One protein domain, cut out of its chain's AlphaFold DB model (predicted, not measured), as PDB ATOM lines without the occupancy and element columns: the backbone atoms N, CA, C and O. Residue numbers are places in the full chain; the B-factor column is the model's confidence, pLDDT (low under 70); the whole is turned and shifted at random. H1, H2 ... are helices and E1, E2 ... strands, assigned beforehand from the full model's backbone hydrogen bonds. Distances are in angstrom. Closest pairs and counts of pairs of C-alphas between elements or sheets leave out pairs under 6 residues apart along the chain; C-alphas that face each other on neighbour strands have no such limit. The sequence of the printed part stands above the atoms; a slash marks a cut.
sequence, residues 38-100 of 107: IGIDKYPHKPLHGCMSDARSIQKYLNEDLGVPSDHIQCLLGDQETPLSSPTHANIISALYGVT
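Overview. This is residues 38 to 100 of the 107 residues of an uncharacterized protein of Armillaria ostoyae (UniProt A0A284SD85). A single strand, E1, runs between two helices, H1 on one side and H2 on the other, while the looped stretch of residues 38 to 50 makes one end of the long axis. The 63 printed residues hold H1, E1 and H2 in that order, mostly helix, with under half in named elements. The whole is only just compact, close to loose, with a radius of gyration of the C-alphas of 12.3 A and spans of 37 by 24 by 18 A.

Arrangement. Residues 38 to 39 pair, parallel, with residues 76 to 77 of E1, residues 73 to 77, which pairs with no named strand. Look next at H1, residues 51 to 65: its closest C-alphas to E1 are Met 52 and Leu 77, 6.1 A apart. For H2, residues 89 to 98, they are Ala 95 and Gln 74, 7.5 A. H1 and H2 are apart. In both helices every O i to N i+4 pair is within hydrogen-bond range.

Along the chain. Find C-alpha 51 at (153.849, 114.640, 77.917); H1 runs 20.3 A from there. E1 spans 12.6 A. H2 spans 14.3 A, ending at C-alpha 98, (139.092, 110.566, 93.787).

Size, cuts and confidence. The C-alphas of His 45 and Gly 67 are farthest apart, 36.9 A. The printed part has no cut; the link E1 to H2 is long. Residues 81 and 100 have pLDDT under 70.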
ATOM      1  N   ILE A  38     147.755 112.836  83.436       96.38
ATOM      2  CA  ILE A  38     148.909 113.491  84.054       96.38
ATOM      3  C   ILE A  38     149.949 113.730  82.965       96.38
ATOM      4  O   ILE A  38     150.431 112.781  82.353       96.38
ATOM      5  N   GLY A  39     150.292 114.994  82.726       96.88
ATOM      6  CA  GLY A  39     151.296 115.390  81.741       96.88
ATOM      7  C   GLY A  39     152.327 116.316  82.371       96.88
ATOM      8  O   GLY A  39     151.985 117.419  82.788       96.88
ATOM      9  N   ILE A  40     153.588 115.889  82.452       95.81
ATOM     10  CA  ILE A  40     154.660 116.654  83.103       95.81
ATOM     11  C   ILE A  40     155.847 116.765  82.152       95.81
ATOM     12  O   ILE A  40     156.556 115.793  81.929       95.81
ATOM     13  N   ASP A  41     156.075 117.963  81.615       94.88
ATOM     14  CA  ASP A  41     157.234 118.233  80.751       94.88
ATOM     15  C   ASP A  41     158.395 118.861  81.538       94.88
ATOM     16  O   ASP A  41     159.556 118.475  81.413       94.88
ATOM     17  N   LYS A  42     158.088 119.834  82.401       91.00
ATOM     18  CA  LYS A  42     159.074 120.721  83.034       91.00
ATOM     19  C   LYS A  42     159.695 120.129  84.306       91.00
ATOM     20  O   LYS A  42     159.637 120.737  85.373       91.00
ATOM     21  N   TYR A  43     160.300 118.947  84.208       90.31
ATOM     22  CA  TYR A  43     161.104 118.404  85.307       90.31
ATOM     23  C   TYR A  43     162.363 119.265  85.546       90.31
ATOM     24  O   TYR A  43     163.039 119.616  84.576       90.31
ATOM     25  N   PRO A  44     162.735 119.568  86.810       89.38
ATOM     26  CA  PRO A  44     163.928 120.368  87.117       89.38
ATOM     27  C   PRO A  44     165.231 119.753  86.592       89.38
ATOM     28  O   PRO A  44     166.169 120.459  86.226       89.38
ATOM     29  N   HIS A  45     165.285 118.422  86.541       93.38
ATOM     30  CA  HIS A  45     166.391 117.662  85.981       93.38
ATOM     31  C   HIS A  45     165.861 116.828  84.821       93.38
ATOM     32  O   HIS A  45     164.950 116.031  85.024       93.38
ATOM     33  N   LYS A  46     166.463 116.978  83.634       93.31
ATOM     34  CA  LYS A  46     166.064 116.280  82.397       93.31
ATOM     35  C   LYS A  46     164.603 116.579  82.012       93.31
ATOM     36  O   LYS A  46     163.749 115.705  82.153       93.31
ATOM     37  N   PRO A  47     164.308 117.806  81.546       94.44
ATOM     38  CA  PRO A  47     162.974 118.128  81.060       94.44
ATOM     39  C   PRO A  47     162.575 117.179  79.924       94.44
ATOM     40  O   PRO A  47     163.413 116.753  79.125       94.44
ATOM     41  N   LEU A  48     161.292 116.853  79.887       95.75
ATOM     42  CA  LEU A  48     160.664 116.079  78.829       95.75
ATOM     43  C   LEU A  48     159.950 117.022  77.858       95.75
ATOM     44  O   LEU A  48     159.748 118.208  78.132       95.75
ATOM     45  N   HIS A  49     159.563 116.471  76.714       95.31
ATOM     46  CA  HIS A  49     158.786 117.175  75.708       95.31
ATOM     47  C   HIS A  49     157.650 116.281  75.239       95.31
ATOM     48  O   HIS A  49     157.886 115.145  74.832       95.31
ATOM     49  N   GLY A  50     156.434 116.822  75.260       95.88
ATOM     50  CA  GLY A  50     155.270 116.177  74.670       95.88
ATOM     51  C   GLY A  50     154.337 115.513  75.673       95.88
ATOM     52  O   GLY A  50     153.182 115.329  75.326       95.88
ATOM     53  N   CYS A  51     154.725 115.277  76.929       97.06
ATOM     54  CA  CYS A  51     153.849 114.640  77.917       97.06
ATOM     55  C   CYS A  51     152.582 115.468  78.190       97.06
ATOM     56  O   CYS A  51     151.499 114.913  78.378       97.06
ATOM     57  N   MET A  52     152.679 116.803  78.185       95.12
ATOM     58  CA  MET A  52     151.485 117.658  78.288       95.12
ATOM     59  C   MET A  52     150.624 117.599  77.020       95.12
ATOM     60  O   MET A  52     149.396 117.636  77.104       95.12
ATOM     61  N   SER A  53     151.257 117.489  75.850       96.56
ATOM     62  CA  SER A  53     150.564 117.323  74.568       96.56
ATOM     63  C   SER A  53     149.844 115.977  74.492       96.56
ATOM     64  O   SER A  53     148.693 115.924  74.060       96.56
ATOM     65  N   ASP A  54     150.478 114.906  74.968       98.00
ATOM     66  CA  ASP A  54     149.912 113.561  75.046       98.00
ATOM     67  C   ASP A  54     148.667 113.565  75.935       98.00
ATOM     68  O   ASP A  54     147.597 113.137  75.503       98.00
ATOM     69  N   ALA A  55     148.760 114.143  77.139       97.25
ATOM     70  CA  ALA A  55     147.625 114.256  78.053       97.25
ATOM     71  C   ALA A  55     146.448 115.031  77.432       97.25
ATOM     72  O   ALA A  55     145.307 114.578  77.504       97.25
ATOM     73  N   ARG A  56     146.708 116.162  76.759       96.75
ATOM     74  CA  ARG A  56     145.667 116.938  76.051       96.75
ATOM     75  C   ARG A  56     145.060 116.162  74.881       96.75
ATOM     76  O   ARG A  56     143.854 116.234  74.657       96.75
ATOM     77  N   SER A  57     145.877 115.404  74.154       97.94
ATOM     78  CA  SER A  57     145.420 114.588  73.023       97.94
ATOM     79  C   SER A  57     144.502 113.462  73.497       97.94
ATOM     80  O   SER A  57     143.436 113.254  72.921       97.94
ATOM     81  N   ILE A  58     144.857 112.797  74.600       97.94
ATOM     82  CA  ILE A  58     143.997 111.787  75.224       97.94
ATOM     83  C   ILE A  58     142.728 112.417  75.797       97.94
ATOM     84  O   ILE A  58     141.654 111.856  75.606       97.94
ATOM     85  N   GLN A  59     142.800 113.593  76.428       97.25
ATOM     86  CA  GLN A  59     141.606 114.303  76.902       97.25
ATOM     87  C   GLN A  59     140.618 114.546  75.759       97.25
ATOM     88  O   GLN A  59     139.427 114.262  75.895       97.25
ATOM     89  N   LYS A  60     141.125 115.043  74.627       97.31
ATOM     90  CA  LYS A  60     140.332 115.285  73.424       97.31
ATOM     91  C   LYS A  60     139.686 113.997  72.920       97.31
ATOM     92  O   LYS A  60     138.479 113.974  72.722       97.31
ATOM     93  N   TYR A  61     140.466 112.926  72.801       96.31
ATOM     94  CA  TYR A  61     139.974 111.619  72.371       96.31
ATOM     95  C   TYR A  61     138.884 111.060  73.304       96.31
ATOM     96  O   TYR A  61     137.833 110.603  72.853       96.31
ATOM     97  N   LEU A  62     139.081 111.142  74.623       95.75
ATOM     98  CA  LEU A  62     138.085 110.693  75.600       95.75
ATOM     99  C   LEU A  62     136.772 111.486  75.484       95.75
ATOM    100  O   LEU A  62     135.696 110.890  75.515       95.75
ATOM    101  N   ASN A  63     136.856 112.806  75.316       95.06
ATOM    102  CA  ASN A  63     135.691 113.686  75.223       95.06
ATOM    103  C   ASN A  63     134.962 113.577  73.880       95.06
ATOM    104  O   ASN A  63     133.750 113.370  73.839       95.06
ATOM    105  N   GLU A  64     135.686 113.763  72.781       94.38
ATOM    106  CA  GLU A  64     135.105 113.956  71.451       94.38
ATOM    107  C   GLU A  64     134.770 112.622  70.781       94.38
ATOM    108  O   GLU A  64     133.669 112.457  70.252       94.38
ATOM    109  N   ASP A  65     135.683 111.655  70.860       92.88
ATOM    110  CA  ASP A  65     135.562 110.389  70.138       92.88
ATOM    111  C   ASP A  65     134.852 109.321  70.978       92.88
ATOM    112  O   ASP A  65     133.965 108.609  70.493       92.88
ATOM    113  N   LEU A  66     135.190 109.229  72.270       93.44
ATOM    114  CA  LEU A  66     134.576 108.255  73.181       93.44
ATOM    115  C   LEU A  66     133.338 108.793  73.910       93.44
ATOM    116  O   LEU A  66     132.504 107.997  74.353       93.44
ATOM    117  N   GLY A  67     133.163 110.114  73.983       94.38
ATOM    118  CA  GLY A  67     131.998 110.753  74.596       94.38
ATOM    119  C   GLY A  67     131.987 110.720  76.124       94.38
ATOM    120  O   GLY A  67     130.897 110.761  76.705       94.38
ATOM    121  N   VAL A  68     133.141 110.566  76.775       94.56
ATOM    122  CA  VAL A  68     133.271 110.651  78.238       94.56
ATOM    123  C   VAL A  68     132.967 112.094  78.669       94.56
ATOM    124  O   VAL A  68     133.435 113.022  78.014       94.56
ATOM    125  N   PRO A  69     132.159 112.323  79.720       94.62
ATOM    126  CA  PRO A  69     131.892 113.672  80.212       94.62
ATOM    127  C   PRO A  69     133.166 114.390  80.685       94.62
ATOM    128  O   PRO A  69     134.001 113.797  81.366       94.62
ATOM    129  N   SER A  70     133.310 115.680  80.370       93.88
ATOM    130  CA  SER A  70     134.498 116.460  80.755       93.88
ATOM    131  C   SER A  70     134.705 116.547  82.271       93.88
ATOM    132  O   SER A  70     135.840 116.634  82.727       93.88
ATOM    133  N   ASP A  71     133.627 116.523  83.055       93.38
ATOM    134  CA  ASP A  71     133.647 116.500  84.523       93.38
ATOM    135  C   ASP A  71     134.075 115.141  85.106       93.38
ATOM    136  O   ASP A  71     134.406 115.062  86.286       93.38
ATOM    137  N   HIS A  72     134.149 114.095  84.277       93.81
ATOM    138  CA  HIS A  72     134.704 112.787  84.638       93.81
ATOM    139  C   HIS A  72     136.203 112.660  84.315       93.81
ATOM    140  O   HIS A  72     136.814 111.617  84.574       93.81
ATOM    141  N   ILE A  73     136.809 113.696  83.725       94.50
ATOM    142  CA  ILE A  73     138.218 113.700  83.325       94.50
ATOM    143  C   ILE A  73     138.962 114.790  84.085       94.50
ATOM    144  O   ILE A  73     138.844 115.982  83.799       94.50
ATOM    145  N   GLN A  74     139.807 114.375  85.022       94.06
ATOM    146  CA  GLN A  74     140.694 115.279  85.743       94.06
ATOM    147  C   GLN A  74     142.056 115.351  85.046       94.06
ATOM    148  O   GLN A  74     142.679 114.327  84.781       94.06
ATOM    149  N   CYS A  75     142.547 116.562  84.771       94.62
ATOM    150  CA  CYS A  75     143.864 116.777  84.167       94.62
ATOM    151  C   CYS A  75     144.818 117.461  85.151       94.62
ATOM    152  O   CYS A  75     144.489 118.513  85.701       94.62
ATOM    153  N   LEU A  76     146.012 116.890  85.324       95.50
ATOM    154  CA  LEU A  76     147.119 117.466  86.084       95.50
ATOM    155  C   LEU A  76     148.290 117.749  85.132       95.50
ATOM    156  O   LEU A  76     148.974 116.821  84.697       95.50
ATOM    157  N   LEU A  77     148.506 119.019  84.777       95.12
ATOM    158  CA  LEU A  77     149.483 119.425  83.755       95.12
ATOM    159  C   LEU A  77     150.603 120.280  84.354       95.12
ATOM    160  O   LEU A  77     150.348 121.194  85.132       95.12
ATOM    161  N   GLY A  78     151.853 119.988  83.994       88.56
ATOM    162  CA  GLY A  78     153.059 120.587  84.585       88.56
ATOM    163  C   GLY A  78     153.265 122.085  84.336       88.56
ATOM    164  O   GLY A  78     154.239 122.645  84.835       88.56
ATOM    165  N   ASP A  79     152.393 122.732  83.566       79.62
ATOM    166  CA  ASP A  79     152.383 124.171  83.300       79.62
ATOM    167  C   ASP A  79     151.168 124.903  83.895       79.62
ATOM    168  O   ASP A  79     151.074 126.119  83.740       79.62
ATOM    169  N   GLN A  80     150.258 124.194  84.575       71.75
ATOM    170  CA  GLN A  80     149.088 124.806  85.202       71.75
ATOM    171  C   GLN A  80     149.500 125.700  86.372       71.75
ATOM    172  O   GLN A  80     150.097 125.245  87.347       71.75
ATOM    173  N   GLU A  81     149.110 126.972  86.290       67.69
ATOM    174  CA  GLU A  81     149.282 127.948  87.370       67.69
ATOM    175  C   GLU A  81     148.302 127.703  88.524       67.69
ATOM    176  O   GLU A  81     148.526 128.167  89.643       67.69
ATOM    177  N   THR A  82     147.218 126.953  88.283       76.88
ATOM    178  CA  THR A  82     146.263 126.620  89.338       76.88
ATOM    179  C   THR A  82     146.861 125.566  90.280       76.88
ATOM    180  O   THR A  82     147.183 124.449  89.857       76.88
ATOM    181  N   PRO A  83     146.966 125.856  91.593       76.69
ATOM    182  CA  PRO A  83     147.592 124.933  92.536       76.69
ATOM    183  C   PRO A  83     146.936 123.553  92.549       76.69
ATOM    184  O   PRO A  83     147.642 122.563  92.687       76.69
ATOM    185  N   LEU A  84     145.616 123.473  92.347       78.81
ATOM    186  CA  LEU A  84     144.859 122.218  92.372       78.81
ATOM    187  C   LEU A  84     145.071 121.341  91.123       78.81
ATOM    188  O   LEU A  84     144.946 120.123  91.210       78.81
ATOM    189  N   SER A  85     145.402 121.937  89.973       82.88
ATOM    190  CA  SER A  85     145.652 121.206  88.719       82.88
ATOM    191  C   SER A  85     147.141 121.021  88.425       82.88
ATOM    192  O   SER A  85     147.504 120.427  87.411       82.88
ATOM    193  N   SER A  86     148.013 121.508  89.307       91.62
ATOM    194  CA  SER A  86     149.441 121.228  89.231       91.62
ATOM    195  C   SER A  86     149.716 119.757  89.597       91.62
ATOM    196  O   SER A  86     149.133 119.241  90.557       91.62
ATOM    197  N   PRO A  87     150.606 119.044  88.889       93.56
ATOM    198  CA  PRO A  87     150.896 117.631  89.126       93.56
ATOM    199  C   PRO A  87     151.888 117.456  90.286       93.56
ATOM    200  O   PRO A  87     152.933 116.820  90.158       93.56
ATOM    201  N   THR A  88     151.583 118.058  91.436       92.62
ATOM    202  CA  THR A  88     152.338 117.830  92.670       92.62
ATOM    203  C   THR A  88     152.058 116.432  93.207       92.62
ATOM    204  O   THR A  88     151.013 115.842  92.929       92.62
ATOM    205  N   HIS A  89     152.957 115.915  94.044       92.31
ATOM    206  CA  HIS A  89     152.750 114.632  94.715       92.31
ATOM    207  C   HIS A  89     151.399 114.575  95.451       92.31
ATOM    208  O   HIS A  89     150.643 113.626  95.279       92.31
ATOM    209  N   ALA A  90     151.059 115.615  96.223       93.06
ATOM    210  CA  ALA A  90     149.799 115.673  96.963       93.06
ATOM    211  C   ALA A  90     148.572 115.635  96.037       93.06
ATOM    212  O   ALA A  90     147.637 114.879  96.295       93.06
ATOM    213  N   ASN A  91     148.594 116.392  94.937       92.62
ATOM    214  CA  ASN A  91     147.473 116.437  93.997       92.62
ATOM    215  C   ASN A  91     147.320 115.134  93.214       92.62
ATOM    216  O   ASN A  91     146.196 114.693  93.009       92.62
ATOM    217  N   ILE A  92     148.426 114.496  92.814       93.88
ATOM    218  CA  ILE A  92     148.391 113.193  92.137       93.88
ATOM    219  C   ILE A  92     147.763 112.147  93.061       93.88
ATOM    220  O   ILE A  92     146.840 111.447  92.654       93.88
ATOM    221  N   ILE A  93     148.212 112.076  94.316       93.75
ATOM    222  CA  ILE A  93     147.649 111.149  95.301       93.75
ATOM    223  C   ILE A  93     146.165 111.450  95.549       93.75
ATOM    224  O   ILE A  93     145.343 110.537  95.510       93.75
ATOM    225  N   SER A  94     145.798 112.722  95.735       91.12
ATOM    226  CA  SER A  94     144.400 113.126  95.924       91.12
ATOM    227  C   SER A  94     143.519 112.770  94.725       91.12
ATOM    228  O   SER A  94     142.398 112.306  94.919       91.12
ATOM    229  N   ALA A  95     144.004 112.977  93.499       90.88
ATOM    230  CA  ALA A  95     143.273 112.638  92.282       90.88
ATOM    231  C   ALA A  95     143.060 111.123  92.179       90.88
ATOM    232  O   ALA A  95     141.945 110.679  91.915       90.88
ATOM    233  N   LEU A  96     144.097 110.322  92.458       90.69
ATOM    234  CA  LEU A  96     144.017 108.857  92.424       90.69
ATOM    235  C   LEU A  96     142.979 108.310  93.414       90.69
ATOM    236  O   LEU A  96     142.199 107.434  93.044       90.69
ATOM    237  N   TYR A  97     142.906 108.864  94.628       88.38
ATOM    238  CA  TYR A  97     141.842 108.528  95.584       88.38
ATOM    239  C   TYR A  97     140.446 108.999  95.134       88.38
ATOM    240  O   TYR A  97     139.442 108.413  95.533       88.38
ATOM    241  N   GLY A  98     140.358 110.038  94.303       79.12
ATOM    242  CA  GLY A  98     139.092 110.566  93.787       79.12
ATOM    243  C   GLY A  98     138.439 109.706  92.700       79.12
ATOM    244  O   GLY A  98     137.235 109.812  92.494       79.12
ATOM    245  N   VAL A  99     139.202 108.840  92.023       76.19
ATOM    246  CA  VAL A  99     138.694 107.995  90.922       76.19
ATOM    247  C   VAL A  99     138.228 106.613  91.376       76.19
ATOM    248  O   VAL A  99     137.598 105.885  90.608       76.19
ATOM    249  N   THR A 100     138.418 106.258  92.649       65.00
ATOM    250  CA  THR A 100     137.692 105.126  93.235       65.00
ATOM    251  C   THR A 100     136.199 105.456  93.334       65.00
ATOM    252  O   THR A 100     135.839 106.420  94.012       65.00
TER     253      THR A 100